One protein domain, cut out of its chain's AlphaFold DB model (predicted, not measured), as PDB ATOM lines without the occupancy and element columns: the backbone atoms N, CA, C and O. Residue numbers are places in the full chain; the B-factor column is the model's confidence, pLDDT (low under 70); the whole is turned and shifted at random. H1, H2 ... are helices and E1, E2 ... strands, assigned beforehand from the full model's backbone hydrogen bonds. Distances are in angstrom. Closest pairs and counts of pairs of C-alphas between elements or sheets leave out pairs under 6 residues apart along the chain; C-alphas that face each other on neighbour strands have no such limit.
ATOM      1  N   ARG A  75      37.319 110.612  -6.879       89.94
ATOM      2  CA  ARG A  75      36.971 111.736  -6.013       89.94
ATOM      3  C   ARG A  75      36.444 111.256  -4.682       89.94
ATOM      4  O   ARG A  75      36.701 111.911  -3.681       89.94
ATOM      5  N   HIS A  76      35.729 110.135  -4.673       89.06
ATOM      6  CA  HIS A  76      35.036 109.631  -3.500       89.06
ATOM      7  C   HIS A  76      35.165 108.111  -3.401       89.06
ATOM      8  O   HIS A  76      35.103 107.414  -4.414       89.06
ATOM      9  N   VAL A  77      35.330 107.606  -2.183       91.38
ATOM     10  CA  VAL A  77      35.225 106.176  -1.866       91.38
ATOM     11  C   VAL A  77      34.379 106.029  -0.613       91.38
ATOM     12  O   VAL A  77      34.571 106.791   0.338       91.38
ATOM     13  N   ALA A  78      33.486 105.039  -0.601       91.19
ATOM     14  CA  ALA A  78      32.704 104.692   0.576       91.19
ATOM     15  C   ALA A  78      32.548 103.182   0.768       91.19
ATOM     16  O   ALA A  78      32.232 102.456  -0.168       91.19
ATOM     17  N   GLY A  79      32.711 102.732   2.010       92.06
ATOM     18  CA  GLY A  79      32.251 101.432   2.488       92.06
ATOM     19  C   GLY A  79      31.035 101.641   3.380       92.06
ATOM     20  O   GLY A  79      31.086 102.457   4.305       92.06
ATOM     21  N   VAL A  80      29.949 100.933   3.086       91.50
ATOM     22  CA  VAL A  80      28.662 101.069   3.771       91.50
ATOM     23  C   VAL A  80      28.271  99.733   4.385       91.50
ATOM     24  O   VAL A  80      28.283  98.702   3.708       91.50
ATOM     25  N   VAL A  81      27.918  99.753   5.666       92.31
ATOM     26  CA  VAL A  81      27.329  98.618   6.383       92.31
ATOM     27  C   VAL A  81      25.974  99.054   6.921       92.31
ATOM     28  O   VAL A  81      25.902  99.860   7.846       92.31
ATOM     29  N   THR A  82      24.908  98.511   6.351       92.69
ATOM     30  CA  THR A  82      23.525  98.777   6.756       92.69
ATOM     31  C   THR A  82      23.098  97.736   7.781       92.69
ATOM     32  O   THR A  82      23.327  96.540   7.593       92.69
ATOM     33  N   LEU A  83      22.469  98.177   8.863       93.25
ATOM     34  CA  LEU A  83      21.948  97.343   9.937       93.25
ATOM     35  C   LEU A  83      20.453  97.070   9.748       93.25
ATOM     36  O   LEU A  83      19.709  97.919   9.261       93.25
ATOM     37  N   ASP A  84      20.002  95.912  10.224       93.62
ATOM     38  CA  ASP A  84      18.605  95.445  10.161       93.62
ATOM     39  C   ASP A  84      17.644  96.184  11.109       93.62
ATOM     40  O   ASP A  84      16.440  95.919  11.151       93.62
ATOM     41  N   GLY A  85      18.167  97.147  11.861       89.12
ATOM     42  CA  GLY A  85      17.435  97.935  12.830       89.12
ATOM     43  C   GLY A  85      18.236  99.143  13.295       89.12
ATOM     44  O   GLY A  85      19.389  99.348  12.927       89.12
ATOM     45  N   GLY A  86      17.598  99.970  14.120       86.62
ATOM     46  CA  GLY A  86      18.267 101.088  14.778       86.62
ATOM     47  C   GLY A  86      18.871 100.648  16.107       86.62
ATOM     48  O   GLY A  86      18.112 100.328  17.025       86.62
ATOM     49  N   TYR A  87      20.196 100.701  16.225       85.00
ATOM     50  CA  TYR A  87      20.931 100.268  17.415       85.00
ATOM     51  C   TYR A  87      21.568 101.444  18.167       85.00
ATOM     52  O   TYR A  87      21.927 102.466  17.572       85.00
ATOM     53  N   THR A  88      21.702 101.313  19.487       80.81
ATOM     54  CA  THR A  88      22.504 102.217  20.326       80.81
ATOM     55  C   THR A  88      23.943 101.697  20.452       80.81
ATOM     56  O   THR A  88      24.175 100.505  20.238       80.81
ATOM     57  N   PRO A  89      24.925 102.529  20.851       79.69
ATOM     58  CA  PRO A  89      26.294 102.061  21.087       79.69
ATOM     59  C   PRO A  89      26.381 100.898  22.078       79.69
ATOM     60  O   PRO A  89      27.168  99.980  21.883       79.69
ATOM     61  N   ASN A  90      25.522 100.888  23.101       82.62
ATOM     62  CA  ASN A  90      25.472  99.791  24.066       82.62
ATOM     63  C   ASN A  90      24.972  98.481  23.437       82.62
ATOM     64  O   ASN A  90      25.435  97.414  23.825       82.62
ATOM     65  N   ASP A  91      24.055  98.551  22.465       86.69
ATOM     66  CA  ASP A  91      23.560  97.364  21.752       86.69
ATOM     67  C   ASP A  91      24.607  96.795  20.782       86.69
ATOM     68  O   ASP A  91      24.593  95.600  20.472       86.69
ATOM     69  N   LEU A  92      25.481  97.664  20.270       85.94
ATOM     70  CA  LEU A  92      26.550  97.317  19.337       85.94
ATOM     71  C   LEU A  92      27.796  96.792  20.061       85.94
ATOM     72  O   LEU A  92      28.457  95.894  19.541       85.94
ATOM     73  N   GLY A  93      28.090  97.320  21.254       87.81
ATOM     74  CA  GLY A  93      29.354  97.083  21.947       87.81
ATOM     75  C   GLY A  93      30.548  97.564  21.118       87.81
ATOM     76  O   GLY A  93      30.409  98.444  20.267       87.81
ATOM     77  N   HIS A  94      31.717  96.959  21.341       89.56
ATOM     78  CA  HIS A  94      32.860  97.157  20.451       89.56
ATOM     79  C   HIS A  94      32.594  96.483  19.106       89.56
ATOM     80  O   HIS A  94      32.326  95.276  19.040       89.56
ATOM     81  N   PHE A  95      32.703  97.250  18.027       90.44
ATOM     82  CA  PHE A  95      32.489  96.744  16.679       90.44
ATOM     83  C   PHE A  95      33.509  97.311  15.714       90.44
ATOM     84  O   PHE A  95      34.018  98.419  15.879       90.44
ATOM     85  N   ARG A  96      33.785  96.543  14.659       91.56
ATOM     86  CA  ARG A  96      34.651  96.978  13.566       91.56
ATOM     87  C   ARG A  96      34.172  96.409  12.247       91.56
ATOM     88  O   ARG A  96      33.662  95.287  12.201       91.56
ATOM     89  N   PHE A  97      34.401  97.155  11.179       92.44
ATOM     90  CA  PHE A  97      34.235  96.692   9.809       92.44
ATOM     91  C   PHE A  97      35.384  97.187   8.938       92.44
ATOM     92  O   PHE A  97      35.943  98.255   9.178       92.44
ATOM     93  N   LEU A  98      35.745  96.403   7.929       93.31
ATOM     94  CA  LEU A  98      36.872  96.673   7.054       93.31
ATOM     95  C   LEU A  98      36.602  96.149   5.652       93.31
ATOM     96  O   LEU A  98      36.407  94.953   5.461       93.31
ATOM     97  N   PHE A  99      36.676  97.041   4.679       93.94
ATOM     98  CA  PHE A  99      36.763  96.748   3.261       93.94
ATOM     99  C   PHE A  99      38.226  96.896   2.841       93.94
ATOM    100  O   PHE A  99      38.877  97.893   3.159       93.94
ATOM    101  N   VAL A 100      38.741  95.908   2.117       92.88
ATOM    102  CA  VAL A 100      40.107  95.913   1.583       92.88
ATOM    103  C   VAL A 100      40.044  95.685   0.091       92.88
ATOM    104  O   VAL A 100      39.469  94.693  -0.350       92.88
ATOM    105  N   VAL A 101      40.669  96.573  -0.677       93.06
ATOM    106  CA  VAL A 101      40.822  96.447  -2.129       93.06
ATOM    107  C   VAL A 101      42.303  96.325  -2.449       93.06
ATOM    108  O   VAL A 101      43.068  97.261  -2.229       93.06
ATOM    109  N   THR A 102      42.717  95.172  -2.969       91.00
ATOM    110  CA  THR A 102      44.128  94.848  -3.240       91.00
ATOM    111  C   THR A 102      44.278  93.926  -4.451       91.00
ATOM    112  O   THR A 102      43.293  93.529  -5.068       91.00
ATOM    113  N   LYS A 103      45.506  93.545  -4.814       85.56
ATOM    114  CA  LYS A 103      45.771  92.467  -5.777       85.56
ATOM    115  C   LYS A 103      46.272  91.228  -5.036       85.56
ATOM    116  O   LYS A 103      47.398  91.201  -4.554       85.56
ATOM    117  N   VAL A 104      45.441  90.187  -4.968       75.88
ATOM    118  CA  VAL A 104      45.821  88.911  -4.339       75.88
ATOM    119  C   VAL A 104      46.882  88.203  -5.185       75.88
ATOM    120  O   VAL A 104      46.744  88.100  -6.402       75.88
ATOM    121  N   GLY A 105      47.930  87.693  -4.532       67.38
ATOM    122  CA  GLY A 105      48.993  86.911  -5.175       67.38
ATOM    123  C   GLY A 105      50.056  87.732  -5.913       67.38
ATOM    124  O   GLY A 105      50.866  87.153  -6.629       67.38
ATOM    125  N   ALA A 106      50.059  89.059  -5.765       62.56
ATOM    126  CA  ALA A 106      51.179  89.891  -6.193       62.56
ATOM    127  C   ALA A 106      52.350  89.789  -5.193       62.56
ATOM    128  O   ALA A 106      52.119  89.622  -3.996       62.56
ATOM    129  N   GLU A 107      53.593  89.896  -5.677       57.41
ATOM    130  CA  GLU A 107      54.764  90.091  -4.810       57.41
ATOM    131  C   GLU A 107      54.658  91.444  -4.066       57.41
ATOM    132  O   GLU A 107      54.064  92.401  -4.566       57.41
ATOM    133  N   ASP A 108      55.175  91.482  -2.839       59.88
ATOM    134  CA  ASP A 108      55.016  92.552  -1.842       59.88
ATOM    135  C   ASP A 108      55.590  93.931  -2.277       59.88
ATOM    136  O   ASP A 108      56.672  93.957  -2.871       59.88
ATOM    137  N   PRO A 109      54.964  95.087  -1.938       67.00
ATOM    138  CA  PRO A 109      53.556  95.303  -1.607       67.00
ATOM    139  C   PRO A 109      52.767  95.849  -2.804       67.00
ATOM    140  O   PRO A 109      53.065  96.917  -3.347       67.00
ATOM    141  N   ALA A 110      51.689  95.152  -3.174       77.88
ATOM    142  CA  ALA A 110      50.717  95.678  -4.123       77.88
ATOM    143  C   ALA A 110      49.955  96.883  -3.532       77.88
ATOM    144  O   ALA A 110      49.618  96.868  -2.341       77.88
ATOM    145  N   PRO A 111      49.608  97.890  -4.357       87.62
ATOM    146  CA  PRO A 111      48.785  99.011  -3.921       87.62
ATOM    147  C   PRO A 111      47.465  98.519  -3.321       87.62
ATOM    148  O   PRO A 111      46.725  97.765  -3.965       87.62
ATOM    149  N   THR A 112      47.193  98.924  -2.081       90.56
ATOM    150  CA  THR A 112      46.043  98.450  -1.302       90.56
ATOM    151  C   THR A 112      45.312  99.617  -0.666       90.56
ATOM    152  O   THR A 112      45.934 100.489  -0.064       90.56
ATOM    153  N   LEU A 113      43.988  99.623  -0.786       92.38
ATOM    154  CA  LEU A 113      43.112 100.582  -0.128       92.38
ATOM    155  C   LEU A 113      42.340  99.886   0.989       92.38
ATOM    156  O   LEU A 113      41.759  98.820   0.776       92.38
ATOM    157  N   PHE A 114      42.300 100.533   2.143       92.44
ATOM    158  CA  PHE A 114      41.545 100.113   3.307       92.44
ATOM    159  C   PHE A 114      40.478 101.159   3.611       92.44
ATOM    160  O   PHE A 114      40.754 102.360   3.635       92.44
ATOM    161  N   VAL A 115      39.252 100.694   3.825       92.19
ATOM    162  CA  VAL A 115      38.096 101.523   4.164       92.19
ATOM    163  C   VAL A 115      37.383 100.834   5.308       92.19
ATOM    164  O   VAL A 115      36.856  99.739   5.137       92.19
ATOM    165  N   GLY A 116      37.391 101.429   6.488       90.38
ATOM    166  CA  GLY A 116      36.867 100.778   7.672       90.38
ATOM    167  C   GLY A 116      36.310 101.750   8.684       90.38
ATOM    168  O   GLY A 116      36.443 102.968   8.574       90.38
ATOM    169  N   GLY A 117      35.690 101.178   9.699       88.69
ATOM    170  CA  GLY A 117      35.234 101.929  10.844       88.69
ATOM    171  C   GLY A 117      35.238 101.087  12.101       88.69
ATOM    172  O   GLY A 117      35.211  99.852  12.044       88.69
ATOM    173  N   ARG A 118      35.301 101.767  13.239       87.06
ATOM    174  CA  ARG A 118      35.170 101.155  14.559       87.06
ATOM    175  C   ARG A 118      34.400 102.052  15.505       87.06
ATOM    176  O   ARG A 118      34.397 103.261  15.290       87.06
ATOM    177  N   ASP A 119      33.824 101.415  16.519       81.75
ATOM    178  CA  ASP A 119      33.251 101.971  17.745       81.75
ATOM    179  C   ASP A 119      32.466 103.286  17.604       81.75
ATOM    180  O   ASP A 119      32.972 104.343  17.224       81.75
ATOM    181  N   ALA A 120      31.205 103.248  18.025       70.06
ATOM    182  CA  ALA A 120      30.398 104.446  18.174       70.06
ATOM    183  C   ALA A 120      30.575 105.000  19.592       70.06
ATOM    184  O   ALA A 120      30.324 104.292  20.567       70.06
ATOM    185  N   TYR A 121      30.959 106.267  19.730       68.94
ATOM    186  CA  TYR A 121      31.059 106.931  21.032       68.94
ATOM    187  C   TYR A 121      30.048 108.066  21.152       68.94
ATOM    188  O   TYR A 121      29.688 108.728  20.180       68.94
ATOM    189  N   LEU A 122      29.580 108.307  22.373       64.06
ATOM    190  CA  LEU A 122      28.666 109.403  22.657       64.06
ATOM    191  C   LEU A 122      29.417 110.741  22.605       64.06
ATOM    192  O   LEU A 122      30.318 110.986  23.401       64.06
ATOM    193  N   VAL A 123      29.025 111.611  21.681       64.56
ATOM    194  CA  VAL A 123      29.613 112.942  21.472       64.56
ATOM    195  C   VAL A 123      28.931 113.985  22.355       64.56
ATOM    196  O   VAL A 123      29.595 114.855  22.912       64.56
ATOM    197  N   ALA A 124      27.604 113.921  22.484       63.94
ATOM    198  CA  ALA A 124      26.834 114.845  23.310       63.94
ATOM    199  C   ALA A 124      25.480 114.244  23.716       63.94
ATOM    200  O   ALA A 124      24.816 113.585  22.912       63.94
ATOM    201  N   GLN A 125      25.054 114.531  24.949       60.47
ATOM    202  CA  GLN A 125      23.660 114.403  25.376       60.47
ATOM    203  C   GLN A 125      23.008 115.779  25.268       60.47
ATOM    204  O   GLN A 125      23.463 116.724  25.914       60.47
ATOM    205  N   VAL A 126      21.966 115.918  24.447       59.44
ATOM    206  CA  VAL A 126      21.184 117.159  24.410       59.44
ATOM    207  C   VAL A 126      20.263 117.167  25.642       59.44
ATOM    208  O   VAL A 126      19.426 116.273  25.744       59.44
ATOM    209  N   PRO A 127      20.379 118.138  26.573       51.44
ATOM    210  CA  PRO A 127      19.704 118.090  27.878       51.44
ATOM    211  C   PRO A 127      18.169 118.004  27.834       51.44
ATOM    212  O   PRO A 127      17.559 117.562  28.800       51.44
ATOM    213  N   GLU A 128      17.543 118.410  26.725       59.03
ATOM    214  CA  GLU A 128      16.080 118.493  26.576       59.03
ATOM    215  C   GLU A 128      15.547 117.751  25.336       59.03
ATOM    216  O   GLU A 128      14.429 117.998  24.886       59.03
ATOM    217  N   GLY A 129      16.327 116.834  24.750       55.91
ATOM    218  CA  GLY A 129      15.919 116.113  23.542       55.91
ATOM    219  C   GLY A 129      16.259 114.622  23.576       55.91
ATOM    220  O   GLY A 129      17.228 114.227  24.215       55.91
ATOM    221  N   PRO A 130      15.526 113.775  22.829       54.31
ATOM    222  CA  PRO A 130      15.829 112.344  22.709       54.31
ATOM    223  C   PRO A 130      17.092 112.061  21.869       54.31
ATOM    224  O   PRO A 130      17.379 110.909  21.554       54.31
ATOM    225  N   ILE A 131      17.820 113.101  21.443       53.91
ATOM    226  CA  ILE A 131      18.930 112.995  20.498       53.91
ATOM    227  C   ILE A 131      20.233 112.803  21.271       53.91
ATOM    228  O   ILE A 131      20.790 113.745  21.838       53.91
ATOM    229  N   LEU A 132      20.725 111.568  21.252       59.47
ATOM    230  CA  LEU A 132      22.126 111.251  21.509       59.47
ATOM    231  C   LEU A 132      22.899 111.536  20.215       59.47
ATOM    232  O   LEU A 132      22.449 111.150  19.141       59.47
ATOM    233  N   ALA A 133      24.013 112.260  20.287       57.59
ATOM    234  CA  ALA A 133      24.923 112.398  19.151       57.59
ATOM    235  C   ALA A 133      26.000 111.313  19.254       57.59
ATOM    236  O   ALA A 133      26.660 111.237  20.290       57.59
ATOM    237  N   PHE A 134      26.196 110.500  18.212       64.94
ATOM    238  CA  PHE A 134      27.238 109.469  18.173       64.94
ATOM    239  C   PHE A 134      28.299 109.775  17.115       64.94
ATOM    240  O   PHE A 134      27.967 110.044  15.964       64.94
ATOM    241  N   GLY A 135      29.570 109.698  17.493       66.69
ATOM    242  CA  GLY A 135      30.697 109.717  16.565       66.69
ATOM    243  C   GLY A 135      31.090 108.290  16.213       66.69
ATOM    244  O   GLY A 135      31.068 107.438  17.095       66.69
ATOM    245  N   GLU A 136      31.450 108.033  14.955       74.06
ATOM    246  CA  GLU A 136      32.094 106.778  14.552       74.06
ATOM    247  C   GLU A 136      33.533 107.081  14.122       74.06
ATOM    248  O   GLU A 136      33.811 108.103  13.479       74.06
ATOM    249  N   HIS A 137      34.470 106.197  14.452       78.56
ATOM    250  CA  HIS A 137      35.818 106.311  13.911       78.56
ATOM    251  C   HIS A 137      35.843 105.740  12.497       78.56
ATOM    252  O   HIS A 137      36.025 104.540  12.322       78.56
ATOM    253  N   VAL A 138      35.667 106.609  11.499       81.19
ATOM    254  CA  VAL A 138      35.880 106.300  10.077       81.19
ATOM    255  C   VAL A 138      37.357 106.394   9.730       81.19
ATOM    256  O   VAL A 138      37.958 107.454   9.899       81.19
ATOM    257  N   LEU A 139      37.898 105.329   9.149       86.62
ATOM    258  CA  LEU A 139      39.305 105.199   8.804       86.62
ATOM    259  C   LEU A 139      39.438 104.804   7.335       86.62
ATOM    260  O   LEU A 139      38.985 103.739   6.913       86.62
ATOM    261  N   ILE A 140      40.086 105.657   6.549       89.44
ATOM    262  CA  ILE A 140      40.464 105.343   5.172       89.44
ATOM    263  C   ILE A 140      41.957 105.585   5.034       89.44
ATOM    264  O   ILE A 140      42.446 106.684   5.302       89.44
ATOM    265  N   TRP A 141      42.681 104.560   4.605       90.69
ATOM    266  CA  TRP A 141      44.125 104.617   4.427       90.69
ATOM    267  C   TRP A 141      44.565 103.698   3.298       90.69
ATOM    268  O   TRP A 141      43.799 102.875   2.791       90.69
ATOM    269  N   SER A 142      45.814 103.848   2.887       89.88
ATOM    270  CA  SER A 142      46.401 103.021   1.847       89.88
ATOM    271  C   SER A 142      47.730 102.423   2.249       89.88
ATOM    272  O   SER A 142      48.356 102.867   3.208       89.88
ATOM    273  N   GLN A 143      48.140 101.423   1.478       87.31
ATOM    274  CA  GLN A 143      49.483 100.873   1.450       87.31
ATOM    275  C   GLN A 143      50.006 100.920   0.016       87.31
ATOM    276  O   GLN A 143      49.256 100.662  -0.930       87.31
ATOM    277  N   ALA A 144      51.298 101.227  -0.127       85.62
ATOM    278  CA  ALA A 144      51.946 101.467  -1.417       85.62
ATOM    279  C   ALA A 144      51.154 102.476  -2.293       85.62
ATOM    280  O   ALA A 144      50.649 102.113  -3.360       85.62
ATOM    281  N   PRO A 145      51.039 103.751  -1.856       85.06
ATOM    282  CA  PRO A 145      51.777 104.385  -0.753       85.06
ATOM    283  C   PRO A 145      51.103 104.217   0.617       85.06
ATOM    284  O   PRO A 145      49.883 104.093   0.694       85.06
ATOM    285  N   ASP A 146      51.895 104.240   1.690       85.00
ATOM    286  CA  ASP A 146      51.368 104.316   3.057       85.00
ATOM    287  C   ASP A 146      50.884 105.748   3.324       85.00
ATOM    288  O   ASP A 146      51.686 106.660   3.527       85.00
ATOM    289  N   GLU A 147      49.571 105.967   3.258       85.00
ATOM    290  CA  GLU A 147      48.971 107.301   3.373       85.00
ATOM    291  C   GLU A 147      47.652 107.233   4.162       85.00
ATOM    292  O   GLU A 147      46.737 106.509   3.755       85.00
ATOM    293  N   PRO A 148      47.499 107.994   5.265       84.56
ATOM    294  CA  PRO A 148      46.194 108.216   5.867       84.56
ATOM    295  C   PRO A 148      45.393 109.185   4.989       84.56
ATOM    296  O   PRO A 148      45.827 110.300   4.689       84.56
ATOM    297  N   ILE A 149      44.200 108.770   4.579       84.88
ATOM    298  CA  ILE A 149      43.312 109.581   3.742       84.88
ATOM    299  C   ILE A 149      42.295 110.308   4.626       84.88
ATOM    300  O   ILE A 149      42.106 111.518   4.470       84.88
ATOM    301  N   GLN A 150      41.687 109.586   5.570       80.81
ATOM    302  CA  GLN A 150      40.716 110.099   6.534       80.81
ATOM    303  C   GLN A 150      40.805 109.333   7.854       80.81
ATOM    304  O   GLN A 150      40.948 108.115   7.845       80.81
ATOM    305  N   ASP A 151      40.683 110.060   8.964       64.56
ATOM    306  CA  ASP A 151      40.894 109.516  10.313       64.56
ATOM    307  C   ASP A 151      39.665 109.672  11.237       64.56
ATOM    308  O   ASP A 151      39.524 108.970  12.235       64.56
ATOM    309  N   THR A 152      38.721 110.583  10.955       65.69
ATOM    310  CA  THR A 152      37.509 110.714  11.790       65.69
ATOM    311  C   THR A 152      36.363 111.405  11.059       65.69
ATOM    312  O   THR A 152      36.568 112.413  10.380       65.69
ATOM    313  N   ARG A 153      35.132 110.913  11.257       65.81
ATOM    314  CA  ARG A 153      33.899 111.587  10.834       65.81
ATOM    315  C   ARG A 153      32.894 111.618  11.985       65.81
ATOM    316  O   ARG A 153      32.550 110.591  12.553       65.81
ATOM    317  N   LEU A 154      32.390 112.804  12.310       61.66
ATOM    318  CA  LEU A 154      31.351 112.964  13.324       61.66
ATOM    319  C   LEU A 154      29.965 112.802  12.686       61.66
ATOM    320  O   LEU A 154      29.590 113.585  11.809       61.66
ATOM    321  N   GLY A 155      29.210 111.797  13.124       59.44
ATOM    322  CA  GLY A 155      27.777 111.676  12.864       59.44
ATOM    323  C   GLY A 155      26.958 112.342  13.973       59.44
ATOM    324  O   GLY A 155      27.444 112.572  15.076       59.44
ATOM    325  N   VAL A 156      25.702 112.692  13.701       56.16
ATOM    326  CA  VAL A 156      24.747 113.112  14.742       56.16
ATOM    327  C   VAL A 156      23.435 112.384  14.485       56.16
ATOM    328  O   VAL A 156      22.620 112.846  13.691       56.16
ATOM    329  N   GLN A 157      23.244 111.224  15.119       61.28
ATOM    330  CA  GLN A 157      22.000 110.452  15.051       61.28
ATOM    331  C   GLN A 157      21.729 109.741  16.378       61.28
ATOM    332  O   GLN A 157      22.664 109.286  17.017       61.28
ATOM    333  N   ALA A 158      20.455 109.614  16.769       51.78
ATOM    334  CA  ALA A 158      20.037 108.996  18.036       51.78
ATOM    335  C   ALA A 158      20.017 107.456  18.018       51.78
ATOM    336  O   ALA A 158      19.935 106.824  19.071       51.78
ATOM    337  N   ARG A 159      20.061 106.848  16.829       60.03
ATOM    338  CA  ARG A 159      20.210 105.410  16.576       60.03
ATOM    339  C   ARG A 159      20.999 105.250  15.288       60.03
ATOM    340  O   ARG A 159      20.730 105.995  14.347       60.03
ATOM    341  N   GLN A 160      21.903 104.279  15.241       70.81
ATOM    342  CA  GLN A 160      22.605 103.963  14.007       70.81
ATOM    343  C   GLN A 160      21.802 102.939  13.217       70.81
ATOM    344  O   GLN A 160      21.450 101.889  13.758       70.81
ATOM    345  N   ARG A 161      21.528 103.251  11.951       82.69
ATOM    346  CA  ARG A 161      21.101 102.258  10.961       82.69
ATOM    347  C   ARG A 161      22.219 101.947   9.974       82.69
ATOM    348  O   ARG A 161      22.415 100.789   9.654       82.69
ATOM    349  N   ASP A 162      22.994 102.949   9.574       81.06
ATOM    350  CA  ASP A 162      24.005 102.790   8.531       81.06
ATOM    351  C   ASP A 162      25.365 103.223   9.073       81.06
ATOM    352  O   ASP A 162      25.491 104.341   9.564       81.06
ATOM    353  N   PHE A 163      26.391 102.382   8.974       81.81
ATOM    354  CA  PHE A 163      27.781 102.809   9.135       81.81
ATOM    355  C   PHE A 163      28.343 103.186   7.773       81.81
ATOM    356  O   PHE A 163      28.274 102.395   6.829       81.81
ATOM    357  N   VAL A 164      28.892 104.394   7.669       81.75
ATOM    358  CA  VAL A 164      29.331 104.962   6.393       81.75
ATOM    359  C   VAL A 164      30.750 105.489   6.538       81.75
ATOM    360  O   VAL A 164      30.988 106.642   6.909       81.75
ATOM    361  N   SER A 165      31.703 104.657   6.127       82.00
ATOM    362  CA  SER A 165      33.098 105.053   5.996       82.00
ATOM    363  C   SER A 165      33.331 105.656   4.615       82.00
ATOM    364  O   SER A 165      33.671 104.938   3.676       82.00
ATOM    365  N   ALA A 166      33.143 106.970   4.495       83.19
ATOM    366  CA  ALA A 166      33.231 107.709   3.237       83.19
ATOM    367  C   ALA A 166      34.236 108.866   3.305       83.19
ATOM    368  O   ALA A 166      34.235 109.609   4.293       83.19
ATOM    369  N   SER A 167      35.040 109.049   2.250       81.75
ATOM    370  CA  SER A 167      35.977 110.174   2.123       81.75
ATOM    371  C   SER A 167      36.093 110.713   0.705       81.75
ATOM    372  O   SER A 167      36.030 109.962  -0.274       81.75
ATOM    373  N   HIS A 168      36.366 112.016   0.609       82.81
ATOM    374  CA  HIS A 168      36.892 112.611  -0.608       82.81
ATOM    375  C   HIS A 168      38.380 112.278  -0.749       82.81
ATOM    376  O   HIS A 168      39.233 112.835  -0.057       82.81
ATOM    377  N   VAL A 169      38.698 111.388  -1.682       81.81
ATOM    378  CA  VAL A 169      40.056 110.878  -1.906       81.81
ATOM    379  C   VAL A 169      40.815 111.646  -2.990       81.81
ATOM    380  O   VAL A 169      41.884 111.200  -3.362       81.81
ATOM    381  N   SER A 170      40.300 112.770  -3.511       77.81
ATOM    382  CA  SER A 170      40.836 113.570  -4.638       77.81
ATOM    383  C   SER A 170      42.375 113.598  -4.771       77.81
ATOM    384  O   SER A 170      43.038 114.526  -4.307       77.81
ATOM    385  N   GLY A 171      42.948 112.595  -5.447       75.56
ATOM    386  CA  GLY A 171      44.391 112.447  -5.677       75.56
ATOM    387  C   GLY A 171      45.205 111.745  -4.576       75.56
ATOM    388  O   GLY A 171      46.394 111.510  -4.791       75.56
ATOM    389  N   LYS A 172      44.604 111.364  -3.449       84.38
ATOM    390  CA  LYS A 172      45.199 110.587  -2.347       84.38
ATOM    391  C   LYS A 172      45.000 109.083  -2.528       84.38
ATOM    392  O   LYS A 172      44.099 108.649  -3.243       84.38
ATOM    393  N   GLY A 173      45.835 108.286  -1.872       87.00
ATOM    394  CA  GLY A 173      45.740 106.831  -1.917       87.00
ATOM    395  C   GLY A 173      46.321 106.200  -3.188       87.00
ATOM    396  O   GLY A 173      46.939 106.885  -4.017       87.00
ATOM    397  N   PRO A 174      46.133 104.881  -3.365       89.69
ATOM    398  CA  PRO A 174      46.851 104.087  -4.354       89.69
ATOM    399  C   PRO A 174      46.182 104.099  -5.733       89.69
ATOM    400  O   PRO A 174      46.830 103.809  -6.735       89.69
ATOM    401  N   PHE A 175      44.894 104.440  -5.790       91.69
ATOM    402  CA  PHE A 175      44.060 104.382  -6.986       91.69
ATOM    403  C   PHE A 175      43.681 105.804  -7.399       91.69
ATOM    404  O   PHE A 175      43.002 106.514  -6.659       91.69
ATOM    405  N   LYS A 176      44.172 106.245  -8.559       91.44
ATOM    406  CA  LYS A 176      43.993 107.617  -9.057       91.44
ATOM    407  C   LYS A 176      42.768 107.743  -9.949       91.44
ATOM    408  O   LYS A 176      42.132 108.794  -9.938       91.44
ATOM    409  N   HIS A 177      42.421 106.688 -10.676       93.50
ATOM    410  CA  HIS A 177      41.281 106.616 -11.585       93.50
ATOM    411  C   HIS A 177      40.388 105.434 -11.224       93.50
ATOM    412  O   HIS A 177      40.845 104.462 -10.622       93.50
ATOM    413  N   LEU A 178      39.115 105.494 -11.616       92.56
ATOM    414  CA  LEU A 178      38.180 104.403 -11.348       92.56
ATOM    415  C   LEU A 178      38.666 103.085 -11.976       92.56
ATOM    416  O   LEU A 178      38.617 102.054 -11.312       92.56
ATOM    417  N   LYS A 179      39.265 103.118 -13.175       92.94
ATOM    418  CA  LYS A 179      39.887 101.936 -13.802       92.94
ATOM    419  C   LYS A 179      40.995 101.266 -12.979       92.94
ATOM    420  O   LYS A 179      41.295 100.107 -13.224       92.94
ATOM    421  N   ASP A 180      41.600 101.948 -12.005       93.00
ATOM    422  CA  ASP A 180      42.664 101.356 -11.178       93.00
ATOM    423  C   ASP A 180      42.124 100.283 -10.206       93.00
ATOM    424  O   ASP A 180      42.908  99.508  -9.641       93.00
ATOM    425  N   PHE A 181      40.794 100.234 -10.042       93.12
ATOM    426  CA  PHE A 181      40.053  99.181  -9.345       93.12
ATOM    427  C   PHE A 181      39.800  97.940 -10.216       93.12
ATOM    428  O   PHE A 181      39.422  96.905  -9.668       93.12
ATOM    429  N   ASP A 182      40.036  98.011 -11.530       91.69
ATOM    430  CA  ASP A 182      39.895  96.854 -12.415       91.69
ATOM    431  C   ASP A 182      40.876  95.741 -12.016       91.69
ATOM    432  O   ASP A 182      42.012  95.984 -11.593       91.69
ATOM    433  N   GLU A 183      40.399  94.503 -12.101       88.56
ATOM    434  CA  GLU A 183      41.096  93.276 -11.702       88.56
ATOM    435  C   GLU A 183      41.587  93.256 -10.240       88.56
ATOM    436  O   GLU A 183      42.358  92.374  -9.840       88.56
ATOM    437  N   ARG A 184      41.134  94.197  -9.400       91.25
ATOM    438  CA  ARG A 184      41.390  94.149  -7.959       91.25
ATOM    439  C   ARG A 184      40.499  93.117  -7.301       91.25
ATOM    440  O   ARG A 184      39.449  92.737  -7.802       91.25
ATOM    441  N   THR A 185      40.954  92.643  -6.157       90.81
ATOM    442  CA  THR A 185      40.200  91.786  -5.258       90.81
ATOM    443  C   THR A 185      39.749  92.611  -4.071       90.81
ATOM    444  O   THR A 185      40.572  93.208  -3.376       90.81
ATOM    445  N   MET A 186      38.446  92.615  -3.842       92.19
ATOM    446  CA  MET A 186      37.833  93.154  -2.650       92.19
ATOM    447  C   MET A 186      37.601  92.042  -1.627       92.19
ATOM    448  O   MET A 186      37.269  90.910  -1.986       92.19
ATOM    449  N   MET A 187      37.772  92.369  -0.354       92.75
ATOM    450  CA  MET A 187      37.480  91.512   0.791       92.75
ATOM    451  C   MET A 187      36.838  92.358   1.887       92.75
ATOM    452  O   MET A 187      37.142  93.546   2.008       92.75
ATOM    453  N   ILE A 188      35.948  91.756   2.671       94.12
ATOM    454  CA  ILE A 188      35.199  92.447   3.719       94.12
ATOM    455  C   ILE A 188      35.308  91.633   5.002       94.12
ATOM    456  O   ILE A 188      35.044  90.430   5.009       94.12
ATOM    457  N   TRP A 189      35.654  92.298   6.095       94.25
ATOM    458  CA  TRP A 189      35.631  91.735   7.436       94.25
ATOM    459  C   TRP A 189      34.785  92.595   8.348       94.25
ATOM    460  O   TRP A 189      34.769  93.817   8.234       94.25
ATOM    461  N   VAL A 190      34.114  91.946   9.285       94.62
ATOM    462  CA  VAL A 190      33.378  92.607  10.360       94.62
ATOM    463  C   VAL A 190      33.597  91.851  11.661       94.62
ATOM    464  O   VAL A 190      33.969  90.676  11.656       94.62
ATOM    465  N   THR A 191      33.371  92.487  12.800       94.19
ATOM    466  CA  THR A 191      33.306  91.774  14.080       94.19
ATOM    467  C   THR A 191      32.104  90.830  14.107       94.19
ATOM    468  O   THR A 191      31.029  91.180  13.619       94.19
ATOM    469  N   ALA A 192      32.247  89.643  14.700       94.50
ATOM    470  CA  ALA A 192      31.187  88.632  14.724       94.50
ATOM    471  C   ALA A 192      29.851  89.153  15.300       94.50
ATOM    472  O   ALA A 192      28.822  88.917  14.669       94.50
ATOM    473  N   PRO A 193      29.825  89.931  16.407       93.81
ATOM    474  CA  PRO A 193      28.576  90.508  16.914       93.81
ATOM    475  C   PRO A 193      27.925  91.508  15.952       93.81
ATOM    476  O   PRO A 193      26.700  91.607  15.913       93.81
ATOM    477  N   LEU A 194      28.733  92.234  15.169       94.56
ATOM    478  CA  LEU A 194      28.235  93.167  14.160       94.56
ATOM    479  C   LEU A 194      27.593  92.406  13.003       94.56
ATOM    480  O   LEU A 194      26.509  92.786  12.576       94.56
ATOM    481  N   PHE A 195      28.211  91.313  12.540       95.56
ATOM    482  CA  PHE A 195      27.697  90.513  11.425       95.56
ATOM    483  C   PHE A 195      26.236  90.099  11.616       95.56
ATOM    484  O   PHE A 195      25.453  90.149  10.667       95.56
ATOM    485  N   GLU A 196      25.855  89.720  12.835       95.25
ATOM    486  CA  GLU A 196      24.489  89.297  13.163       95.25
ATOM    487  C   GLU A 196      23.442  90.399  12.962       95.25
ATOM    488  O   GLU A 196      22.284  90.077  12.734       95.25
ATOM    489  N   LYS A 197      23.853  91.672  12.975       95.50
ATOM    490  CA  LYS A 197      22.978  92.851  12.858       95.50
ATOM    491  C   LYS A 197      22.945  93.455  11.455       95.50
ATOM    492  O   LYS A 197      22.260  94.446  11.238       95.50
ATOM    493  N   ILE A 198      23.730  92.924  10.516       95.62
ATOM    494  CA  ILE A 198      23.846  93.467   9.155       95.62
ATOM    495  C   ILE A 198      22.602  93.110   8.332       95.62
ATOM    496  O   ILE A 198      22.264  91.933   8.207       95.62
ATOM    497  N   GLU A 199      21.991  94.119   7.713       94.50
ATOM    498  CA  GLU A 199      20.992  94.004   6.643       94.50
ATOM    499  C   GLU A 199      21.670  93.914   5.273       94.50
ATOM    500  O   GLU A 199      21.317  93.055   4.467       94.50
ATOM    501  N   SER A 200      22.675  94.754   5.014       93.62
ATOM    502  CA  SER A 200      23.419  94.748   3.752       93.62
ATOM    503  C   SER A 200      24.800  95.390   3.884       93.62
ATOM    504  O   SER A 200      25.109  96.086   4.853       93.62
ATOM    505  N   VAL A 201      25.659  95.128   2.902       94.12
ATOM    506  CA  VAL A 201      26.964  95.780   2.748       94.12
ATOM    507  C   VAL A 201      27.122  96.289   1.325       94.12
ATOM    508  O   VAL A 201      26.693  95.622   0.383       94.12
ATOM    509  N   ALA A 202      27.770  97.437   1.159       92.62
ATOM    510  CA  ALA A 202      28.046  98.012  -0.151       92.62
ATOM    511  C   ALA A 202      29.386  98.754  -0.189       92.62
ATOM    512  O   ALA A 202      29.880  99.242   0.829       92.62
ATOM    513  N   PHE A 203      29.983  98.828  -1.376       93.38
ATOM    514  CA  PHE A 203      31.224  99.546  -1.633       93.38
ATOM    515  C   PHE A 203      31.093 100.404  -2.891       93.38
ATOM    516  O   PHE A 203      30.803  99.901  -3.981       93.38
ATOM    517  N   TYR A 204      31.349 101.697  -2.728       92.88
ATOM    518  CA  TYR A 204      31.183 102.716  -3.751       92.88
ATOM    519  C   TYR A 204      32.504 103.404  -4.073       92.88
ATOM    520  O   TYR A 204      33.305 103.708  -3.185       92.88
ATOM    521  N   VAL A 205      32.686 103.719  -5.352       92.56
ATOM    522  CA  VAL A 205      33.763 104.576  -5.849       92.56
ATOM    523  C   VAL A 205      33.148 105.584  -6.810       92.56
ATOM    524  O   VAL A 205      32.543 105.206  -7.812       92.56
ATOM    525  N   ASN A 206      33.291 106.874  -6.507       91.69
ATOM    526  CA  ASN A 206      32.504 107.944  -7.125       91.69
ATOM    527  C   ASN A 206      30.996 107.610  -7.050       91.69
ATOM    528  O   ASN A 206      30.502 107.322  -5.961       91.69
ATOM    529  N   ASP A 207      30.310 107.602  -8.196       90.19
ATOM    530  CA  ASP A 207      28.878 107.304  -8.334       90.19
ATOM    531  C   ASP A 207      28.617 105.826  -8.689       90.19
ATOM    532  O   ASP A 207      27.527 105.475  -9.136       90.19
ATOM    533  N   TYR A 208      29.621 104.949  -8.580       91.88
ATOM    534  CA  TYR A 208      29.514 103.551  -8.997       91.88
ATOM    535  C   TYR A 208      29.520 102.603  -7.809       91.88
ATOM    536  O   TYR A 208      30.417 102.640  -6.964       91.88
ATOM    537  N   GLU A 209      28.534 101.713  -7.789       92.25
ATOM    538  CA  GLU A 209      28.462 100.587  -6.870       92.25
ATOM    539  C   GLU A 209      29.331  99.451  -7.410       92.25
ATOM    540  O   GLU A 209      28.966  98.762  -8.364       92.25
ATOM    541  N   LEU A 210      30.518  99.276  -6.829       92.06
ATOM    542  CA  LEU A 210      31.421  98.200  -7.242       92.06
ATOM    543  C   LEU A 210      31.029  96.863  -6.616       92.06
ATOM    544  O   LEU A 210      31.390  95.806  -7.134       92.06
ATOM    545  N   PHE A 211      30.306  96.914  -5.499       91.75
ATOM    546  CA  PHE A 211      29.781  95.751  -4.810       91.75
ATOM    547  C   PHE A 211      28.602  96.143  -3.928       91.75
ATOM    548  O   PHE A 211      28.683  97.130  -3.202       91.75
ATOM    549  N   ALA A 212      27.570  95.308  -3.917       91.00
ATOM    550  CA  ALA A 212      26.531  95.319  -2.903       91.00
ATOM    551  C   ALA A 212      26.010  93.901  -2.680       91.00
ATOM    552  O   ALA A 212      25.979  93.082  -3.604       91.00
ATOM    553  N   ALA A 213      25.630  93.602  -1.442       91.06
ATOM    554  CA  ALA A 213      25.037  92.326  -1.082       91.06
ATOM    555  C   ALA A 213      24.145  92.449   0.155       91.06
ATOM    556  O   ALA A 213      24.541  93.025   1.172       91.06
ATOM    557  N   ASP A 214      22.975  91.822   0.079       91.75
ATOM    558  CA  ASP A 214      22.012  91.744   1.173       91.75
ATOM    559  C   ASP A 214      22.243  90.516   2.057       91.75
ATOM    560  O   ASP A 214      22.747  89.475   1.620       91.75
ATOM    561  N   LYS A 215      21.780  90.595   3.305       91.94
ATOM    562  CA  LYS A 215      21.908  89.558   4.339       91.94
ATOM    563  C   LYS A 215      21.473  88.166   3.882       91.94
ATOM    564  O   LYS A 215      22.041  87.177   4.342       91.94
ATOM    565  N   SER A 216      20.513  88.069   2.960       90.00
ATOM    566  CA  SER A 216      20.026  86.797   2.406       90.00
ATOM    567  C   SER A 216      21.153  85.938   1.809       90.00
ATOM    568  O   SER A 216      21.175  84.715   2.009       90.00
ATOM    569  N   VAL A 217      22.141  86.573   1.167       89.06
ATOM    570  CA  VAL A 217      23.282  85.908   0.517       89.06
ATOM    571  C   VAL A 217      24.581  85.995   1.322       89.06
ATOM    572  O   VAL A 217      25.537  85.277   1.018       89.06
ATOM    573  N   LEU A 218      24.633  86.827   2.367       92.25
ATOM    574  CA  LEU A 218      25.814  86.967   3.219       92.25
ATOM    575  C   LEU A 218      25.998  85.763   4.148       92.25
ATOM    576  O   LEU A 218      25.064  85.281   4.791       92.25
ATOM    577  N   ARG A 219      27.240  85.308   4.284       93.44
ATOM    578  CA  ARG A 219      27.677  84.275   5.230       93.44
ATOM    579  C   ARG A 219      28.941  84.738   5.937       93.44
ATOM    580  O   ARG A 219      29.755  85.441   5.350       93.44
ATOM    581  N   SER A 220      29.116  84.329   7.185       92.31
ATOM    582  CA  SER A 220      30.343  84.584   7.931       92.31
ATOM    583  C   SER A 220      31.286  83.389   7.831       92.31
ATOM    584  O   SER A 220      30.873  82.228   7.785       92.31
ATOM    585  N   ARG A 221      32.586  83.673   7.808       88.50
ATOM    586  CA  ARG A 221      33.649  82.678   7.947       88.50
ATOM    587  C   ARG A 221      34.624  83.171   9.007       88.50
ATOM    588  O   ARG A 221      35.068  84.311   8.934       88.50
ATOM    589  N   GLY A 222      34.956  82.327   9.982       82.38
ATOM    590  CA  GLY A 222      35.855  82.656  11.100       82.38
ATOM    591  C   GLY A 222      37.322  82.790  10.684       82.38
ATOM    592  O   GLY A 222      38.168  82.033  11.149       82.38
ATOM    593  N   THR A 223      37.613  83.718   9.778       77.94
ATOM    594  CA  THR A 223      38.956  84.051   9.311       77.94
ATOM    595  C   THR A 223      39.235  85.507   9.688       77.94
ATOM    596  O   THR A 223      38.440  86.372   9.307       77.94
ATOM    597  N   PRO A 224      40.330  85.806  10.409       76.19
ATOM    598  CA  PRO A 224      40.690  87.185  10.720       76.19
ATOM    599  C   PRO A 224      41.069  87.969   9.448       76.19
ATOM    600  O   PRO A 224      41.376  87.356   8.418       76.19
ATOM    601  N   PRO A 225      41.054  89.314   9.501       78.19
ATOM    602  CA  PRO A 225      41.546  90.155   8.425       78.19
ATOM    603  C   PRO A 225      42.988  89.829   8.074       78.19
ATOM    604  O   PRO A 225      43.792  89.466   8.936       78.19
ATOM    605  N   ILE A 226      43.322  90.016   6.801       69.25
ATOM    606  CA  ILE A 226      44.722  90.113   6.406       69.25
ATOM    607  C   ILE A 226      45.276  91.368   7.085       69.25
ATOM    608  O   ILE A 226      44.655  92.426   7.027       69.25
ATOM    609  N   ASP A 227      46.419  91.230   7.755       68.12
ATOM    610  CA  ASP A 227      47.144  92.341   8.368       68.12
ATOM    611  C   ASP A 227      46.365  93.161   9.415       68.12
ATOM    612  O   ASP A 227      46.400  94.388   9.414       68.12
ATOM    613  N   VAL A 228      45.720  92.492  10.380       60.28
ATOM    614  CA  VAL A 228      45.046  93.145  11.534       60.28
ATOM    615  C   VAL A 228      45.940  94.176  12.248       60.28
ATOM    616  O   VAL A 228      45.458  95.191  12.739       60.28
ATOM    617  N   TRP A 229      47.256  93.949  12.254       61.03
ATOM    618  CA  TRP A 229      48.269  94.836  12.836       61.03
ATOM    619  C   TRP A 229      48.431  96.183  12.104       61.03
ATOM    620  O   TRP A 229      49.068  97.086  12.640       61.03
ATOM    621  N   ARG A 230      47.870  96.341  10.895       68.88
ATOM    622  CA  ARG A 230      47.905  97.593  10.114       68.88
ATOM    623  C   ARG A 230      46.759  98.552  10.440       68.88
ATOM    624  O   ARG A 230      46.686  99.614   9.825       68.88
ATOM    625  N   TRP A 231      45.869  98.208  11.371       75.75
ATOM    626  CA  TRP A 231      44.821  99.122  11.823       75.75
ATOM    627  C   TRP A 231      45.440 100.377  12.444       75.75
ATOM    628  O   TRP A 231      46.293 100.279  13.329       75.75
ATOM    629  N   GLN A 232      45.019 101.557  11.991       71.69
ATOM    630  CA  GLN A 232      45.505 102.829  12.522       71.69
ATOM    631  C   GLN A 232      44.340 103.681  13.015       71.69
ATOM    632  O   GLN A 232      43.393 103.859  12.256       71.69
ATOM    633  N   PRO A 233      44.392 104.215  14.251       75.06
ATOM    634  CA  PRO A 233      45.364 103.917  15.318       75.06
ATOM    635  C   PRO A 233      45.250 102.469  15.838       75.06
ATOM    636  O   PRO A 233      44.187 101.883  15.663       75.06
ATOM    637  N   PRO A 234      46.258 101.911  16.541       83.00
ATOM    638  CA  PRO A 234      46.188 100.562  17.107       83.00
ATOM    639  C   PRO A 234      44.916 100.292  17.920       83.00
ATOM    640  O   PRO A 234      44.276 101.207  18.454       83.00
ATOM    641  N   LEU A 235      44.547  99.018  17.992       84.88
ATOM    642  CA  LEU A 235      43.351  98.563  18.685       84.88
ATOM    643  C   LEU A 235      43.606  98.489  20.197       84.88
ATOM    644  O   LEU A 235      44.719  98.193  20.637       84.88
ATOM    645  N   THR A 236      42.588  98.774  21.007       87.50
ATOM    646  CA  THR A 236      42.661  98.525  22.455       87.50
ATOM    647  C   THR A 236      42.537  97.021  22.736       87.50
ATOM    648  O   THR A 236      41.974  96.292  21.917       87.50
ATOM    649  N   PRO A 237      42.990  96.519  23.902       89.00
ATOM    650  CA  PRO A 237      42.818  95.105  24.249       89.00
ATOM    651  C   PRO A 237      41.350  94.645  24.244       89.00
ATOM    652  O   PRO A 237      41.056  93.503  23.896       89.00
ATOM    653  N   GLU A 238      40.426  95.536  24.613       88.31
ATOM    654  CA  GLU A 238      38.982  95.273  24.618       88.31
ATOM    655  C   GLU A 238      38.434  95.158  23.195       88.31
ATOM    656  O   GLU A 238      37.693  94.223  22.889       88.31
ATOM    657  N   GLU A 239      38.866  96.050  22.299       86.69
ATOM    658  CA  GLU A 239      38.550  95.950  20.880       86.69
ATOM    659  C   GLU A 239      39.132  94.648  20.307       86.69
ATOM    660  O   GLU A 239      38.421  93.872  19.670       86.69
ATOM    661  N   GLU A 240      40.426  94.367  20.493       87.19
ATOM    662  CA  GLU A 240      41.109  93.161  19.983       87.19
ATOM    663  C   GLU A 240      40.444  91.853  20.419       87.19
ATOM    664  O   GLU A 240      40.393  90.909  19.628       87.19
ATOM    665  N   ALA A 241      39.875  91.811  21.625       90.12
ATOM    666  CA  ALA A 241      39.181  90.636  22.142       90.12
ATOM    667  C   ALA A 241      37.918  90.260  21.342       90.12
ATOM    668  O   ALA A 241      37.478  89.108  21.405       90.12
ATOM    669  N   VAL A 242      37.329  91.189  20.575       91.44
ATOM    670  CA  VAL A 242      36.138  90.906  19.762       91.44
ATOM    671  C   VAL A 242      36.522  90.156  18.478       91.44
ATOM    672  O   VAL A 242      37.239  90.703  17.637       91.44
ATOM    673  N   PRO A 243      36.019  88.930  18.251       91.69
ATOM    674  CA  PRO A 243      36.438  88.121  17.114       91.69
ATOM    675  C   PRO A 243      35.986  88.720  15.782       91.69
ATOM    676  O   PRO A 243      34.869  89.223  15.645       91.69
ATOM    677  N   TRP A 244      36.847  88.604  14.775       92.06
ATOM    678  CA  TRP A 244      36.533  88.937  13.391       92.06
ATOM    679  C   TRP A 244      35.895  87.766  12.649       92.06
ATOM    680  O   TRP A 244      36.213  86.599  12.889       92.06
ATOM    681  N   VAL A 245      35.063  88.100  11.670       93.56
ATOM    682  CA  VAL A 245      34.608  87.192  10.625       93.56
ATOM    683  C   VAL A 245      34.816  87.835   9.261       93.56
ATOM    684  O   VAL A 245      34.558  89.022   9.064       93.56
ATOM    685  N   ALA A 246      35.274  87.038   8.303       92.88
ATOM    686  CA  ALA A 246      35.221  87.398   6.901       92.88
ATOM    687  C   ALA A 246      33.766  87.304   6.439       92.88
ATOM    688  O   ALA A 246      33.098  86.286   6.659       92.88
ATOM    689  N   VAL A 247      33.289  88.359   5.796       93.00
ATOM    690  CA  VAL A 247      32.021  88.343   5.081       93.00
ATOM    691  C   VAL A 247      32.261  87.595   3.778       93.00
ATOM    692  O   VAL A 247      33.247  87.825   3.080       93.00
ATOM    693  N   GLY A 248      31.386  86.655   3.467       90.81
ATOM    694  CA  GLY A 248      31.378  85.944   2.205       90.81
ATOM    695  C   GLY A 248      29.993  85.946   1.586       90.81
ATOM    696  O   GLY A 248      28.997  86.130   2.281       90.81
ATOM    697  N   ILE A 249      29.928  85.723   0.280       84.69
ATOM    698  CA  ILE A 249      28.668  85.518  -0.432       84.69
ATOM    699  C   ILE A 249      28.504  84.028  -0.716       84.69
ATOM    700  O   ILE A 249      29.451  83.357  -1.138       84.69
ATOM    701  N   GLN A 250      27.293  83.526  -0.502       80.56
ATOM    702  CA  GLN A 250      26.839  82.235  -0.997       80.56
ATOM    703  C   GLN A 250      25.663  82.468  -1.949       80.56
ATOM    704  O   GLN A 250      24.597  82.904  -1.518       80.56
ATOM    705  N   THR A 251      25.853  82.164  -3.231       65.56
ATOM    706  CA  THR A 251      24.784  82.173  -4.237       65.56
ATOM    707  C   THR A 251      24.609  80.777  -4.825       65.56
ATOM    708  O   THR A 251      25.586  80.055  -5.025       65.56
ATOM    709  N   ASP A 252      23.360  80.398  -5.105       53.75
ATOM    710  CA  ASP A 252      23.040  79.168  -5.848       53.75
ATOM    711  C   ASP A 252      23.203  79.362  -7.364       53.75
ATOM    712  O   ASP A 252      23.437  78.405  -8.105       53.75
ATOM    713  N   GLU A 253      23.124  80.611  -7.828       48.28
ATOM    714  CA  GLU A 253      23.542  80.987  -9.171       48.28
ATOM    715  C   GLU A 253      25.069  81.063  -9.227       48.28
ATOM    716  O   GLU A 253      25.687  81.572  -8.285       48.28
ATOM    717  N   PRO A 254      25.709  80.599 -10.313       44.31
ATOM    718  CA  PRO A 254      27.118  80.866 -10.507       44.31
ATOM    719  C   PRO A 254      27.297  82.382 -10.501       44.31
ATOM    720  O   PRO A 254      26.796  83.074 -11.390       44.31
ATOM    721  N   VAL A 255      28.018  82.909  -9.506       47.56
ATOM    722  CA  VAL A 255      28.554  84.267  -9.602       47.56
ATOM    723  C   VAL A 255      29.221  84.309 -10.971       47.56
ATOM    724  O   VAL A 255      30.065  83.448 -11.239       47.56
ATOM    725  N   LYS A 256      28.816  85.239 -11.851       42.47
ATOM    726  CA  LYS A 256      29.209  85.291 -13.282       42.47
ATOM    727  C   LYS A 256      30.723  85.154 -13.537       42.47
ATOM    728  O   LYS A 256      31.142  84.986 -14.674       42.47
ATOM    729  N   MET A 257      31.537  85.218 -12.488       45.62
ATOM    730  CA  MET A 257      32.984  85.115 -12.490       45.62
ATOM    731  C   MET A 257      33.555  83.696 -12.287       45.62
ATOM    732  O   MET A 257      34.695  83.501 -12.700       45.62
ATOM    733  N   ARG A 258      32.844  82.703 -11.703       37.25
ATOM    734  CA  ARG A 258      33.332  81.299 -11.554       37.25
ATOM    735  C   ARG A 258      32.188  80.262 -11.445       37.25
ATOM    736  O   ARG A 258      31.675  80.058 -10.347       37.25
ATOM    737  N   PRO A 259      31.835  79.531 -12.521       38.12
ATOM    738  CA  PRO A 259      30.685  78.613 -12.542       38.12
ATOM    739  C   PRO A 259      30.792  77.338 -11.685       38.12
ATOM    740  O   PRO A 259      29.848  76.557 -11.629       38.12
ATOM    741  N   GLU A 260      31.937  77.093 -11.046       35.78
ATOM    742  CA  GLU A 260      32.310  75.757 -10.548       35.78
ATOM    743  C   GLU A 260      32.295  75.635  -9.015       35.78
ATOM    744  O   GLU A 260      32.591  74.572  -8.468       35.78
ATOM    745  N   LEU A 261      31.961  76.706  -8.287       38.44
ATOM    746  CA  LEU A 261      32.184  76.780  -6.842       38.44
ATOM    747  C   LEU A 261      30.879  77.022  -6.072       38.44
ATOM    748  O   LEU A 261      30.387  78.135  -5.978       38.44
ATOM    749  N   LYS A 262      30.358  75.961  -5.442       46.75
ATOM    750  CA  LYS A 262      29.265  76.000  -4.444       46.75
ATOM    751  C   LYS A 262      29.745  76.444  -3.043       46.75
ATOM    752  O   LYS A 262      29.248  75.944  -2.036       46.75
ATOM    753  N   GLN A 263      30.788  77.275  -2.949       59.41
ATOM    754  CA  GLN A 263      31.464  77.616  -1.685       59.41
ATOM    755  C   GLN A 263      31.245  79.082  -1.297       59.41
ATOM    756  O   GLN A 263      31.029  79.930  -2.152       59.41
ATOM    757  N   VAL A 264      31.337  79.391   0.003       59.66
ATOM    758  CA  VAL A 264      31.319  80.777   0.498       59.66
ATOM    759  C   VAL A 264      32.558  81.510  -0.018       59.66
ATOM    760  O   VAL A 264      33.689  81.167   0.345       59.66
ATOM    761  N   HIS A 265      32.344  82.532  -0.843       76.56
ATOM    762  CA  HIS A 265      33.407  83.358  -1.409       76.56
ATOM    763  C   HIS A 265      33.619  84.608  -0.562       76.56
ATOM    764  O   HIS A 265      32.726  85.441  -0.485       76.56
ATOM    765  N   THR A 266      34.799  84.744   0.044       82.00
ATOM    766  CA  THR A 266      35.200  85.912   0.858       82.00
ATOM    767  C   THR A 266      36.123  86.880   0.107       82.00
ATOM    768  O   THR A 266      36.669  87.803   0.698       82.00
ATOM    769  N   MET A 267      36.369  86.612  -1.178       86.25
ATOM    770  CA  MET A 267      37.232  87.387  -2.069       86.25
ATOM    771  C   MET A 267      36.484  87.606  -3.380       86.25
ATOM    772  O   MET A 267      36.076  86.628  -4.016       86.25
ATOM    773  N   TRP A 268      36.339  88.860  -3.798       86.62
ATOM    774  CA  TRP A 268      35.594  89.231  -5.001       86.62
ATOM    775  C   TRP A 268      36.485  90.002  -5.954       86.62
ATOM    776  O   TRP A 268      37.009  91.052  -5.602       86.62
ATOM    777  N   GLN A 269      36.674  89.478  -7.160       87.81
ATOM    778  CA  GLN A 269      37.378  90.218  -8.199       87.81
ATOM    779  C   GLN A 269      36.467  91.306  -8.773       87.81
ATOM    780  O   GLN A 269      35.256  91.117  -8.870       87.81
ATOM    781  N   LEU A 270      37.064  92.413  -9.201       88.88
ATOM    782  CA  LEU A 270      36.402  93.533  -9.863       88.88
ATOM    783  C   LEU A 270      36.800  93.571 -11.356       88.88
ATOM    784  O   LEU A 270      37.554  94.451 -11.752       88.88
ATOM    785  N   PRO A 271      36.373  92.612 -12.203       88.31
ATOM    786  CA  PRO A 271      36.717  92.575 -13.619       88.31
ATOM    787  C   PRO A 271      35.800  93.515 -14.399       88.31
ATOM    788  O   PRO A 271      34.762  93.112 -14.939       88.31
ATOM    789  N   PHE A 272      36.198  94.773 -14.510       89.06
ATOM    790  CA  PHE A 272      35.485  95.756 -15.311       89.06
ATOM    791  C   PHE A 272      35.411  95.321 -16.771       89.06
ATOM    792  O   PHE A 272      34.474  95.705 -17.451       89.06
ATOM    793  N   GLY A 273      36.293  94.451 -17.267       84.69
ATOM    794  CA  GLY A 273      36.151  93.814 -18.584       84.69
ATOM    795  C   GLY A 273      34.898  92.934 -18.762       84.69
ATOM    796  O   GLY A 273      34.351  92.878 -19.861       84.69
ATOM    797  N   ALA A 274      34.420  92.277 -17.700       80.94
ATOM    798  CA  ALA A 274      33.323  91.298 -17.747       80.94
ATOM    799  C   ALA A 274      32.008  91.803 -17.124       80.94
ATOM    800  O   ALA A 274      30.964  91.162 -17.265       80.94
ATOM    801  N   TYR A 275      32.055  92.933 -16.423       82.38
ATOM    802  CA  TYR A 275      30.936  93.503 -15.683       82.38
ATOM    803  C   TYR A 275      30.934  95.033 -15.792       82.38
ATOM    804  O   TYR A 275      31.988  95.662 -15.883       82.38
ATOM    805  N   THR A 276      29.742  95.626 -15.790       86.50
ATOM    806  CA  THR A 276      29.541  97.078 -15.729       86.50
ATOM    807  C   THR A 276      28.922  97.399 -14.370       86.50
ATOM    808  O   THR A 276      27.763  97.030 -14.162       86.50
ATOM    809  N   PRO A 277      29.671  98.036 -13.452       88.94
ATOM    810  CA  PRO A 277      29.152  98.552 -12.194       88.94
ATOM    811  C   PRO A 277      27.882  99.365 -12.388       88.94
ATOM    812  O   PRO A 277      27.789 100.179 -13.311       88.94
ATOM    813  N   ALA A 278      26.906  99.140 -11.512       86.62
ATOM    814  CA  ALA A 278      25.701  99.946 -11.511       86.62
ATOM    815  C   ALA A 278      26.067 101.374 -11.099       86.62
ATOM    816  O   ALA A 278      26.782 101.594 -10.116       86.62
ATOM    817  N   ARG A 279      25.569 102.352 -11.852       87.88
ATOM    818  CA  ARG A 279      25.610 103.734 -11.400       87.88
ATOM    819  C   ARG A 279      24.553 103.893 -10.317       87.88
ATOM    820  O   ARG A 279      23.379 103.622 -10.555       87.88
ATOM    821  N   SER A 280      24.980 104.309  -9.140       79.75
ATOM    822  CA  SER A 280      24.092 104.605  -8.030       79.75
ATOM    823  C   SER A 280      23.966 106.113  -7.902       79.75
ATOM    824  O   SER A 280      24.962 106.835  -7.902       79.75
TER     825      SER A 280
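What this domain is: This is residues 75 to 280 of the 295 residues of an uncharacterized protein of Deltaproteobacteria bacterium (UniProt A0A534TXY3). Two antiparallel sheets lie partly face to face as a sandwich with crossed strands: a larger, twisted one in the order E5 E4 E3 E2 E7 E11 E10, and a smaller one in the order E6 E1 E8 E9. The long hairpin of E3 and E4 reaches past the smaller sheet at one end of the longest axis, and a loop in residues 250 to 264 lies at the other end. The printed part has 206 residues, mostly strand, with eleven named strands and four named helices in the order E1 H1 E2 E3 E4 E5 E6 H2 E7 H3 E8 E9 E10 H4 E11. It is compact, with a radius of gyration of the C-alphas of 17.0 A and spans of 56 by 38 by 35 A.

How they stand to each other: E1, residues 76 to 87, is an inner strand of the smaller sheet and bends by 92 degrees at residue 84. H1, residues 89 to 92, only grazes the larger sheet. E2, residues 96 to 102, E3, 112 to 125, E4, 132 to 143, and E5, 147 to 150, form a meander, each strand the antiparallel neighbour of the one before; N 99 and O 115 are 2.7 A apart, N 116 and O 139 2.8 A, N 149 and O 140 2.8 A, within hydrogen-bond range. E6, residues 160 to 168, is antiparallel to E1, with N 83 and O 161 2.7 A apart. Its closest C-alphas to E4 are Ser 165 and Val 138, 5.1 A. H2, residues 178 to 181, only grazes the smaller sheet. E7, residues 185 to 191, is antiparallel to E2, with N 185 and O 102 2.7 A apart. H3, residues 192 to 195, is on the larger sheet at a height of 6.9 A. E8, residues 198 to 205, is antiparallel to E1, with N 80 and O 202 2.8 A apart, and forms a hairpin with E9, residues 208 to 214, with N 203 and O 211 2.8 A apart. E10, residues 218 to 221, is an edge strand; H4, residues 237 to 240, only grazes the larger sheet. E11, residues 244 to 249, is antiparallel to E7 and E10, with N 245 and O 190, and N 219 and O 248, each 2.8 A apart. The helices are too short for an O i to N i+4 pair; the O i to N i+3 pair is within range in H1, H2 and H3, not H4.

Where its parts are: E1 begins at C-alpha 76 (35.036, 109.631, -3.500) and is 26.9 A long. E3 is 38.3 A and E4 35.5 A. E11 ends at C-alpha 249 (28.668, 85.518, -0.432).

The domain as a whole: The C-alphas of Glu 128 and Glu 260 are farthest apart, 58.9 A. The printed part has no cut; the link E10 to H4 is long. Mean pLDDT of the printed part is 80.7; residues 105 to 109, 121 to 135, 151 to 159, 226 to 230 and 251 to 264 are under 70.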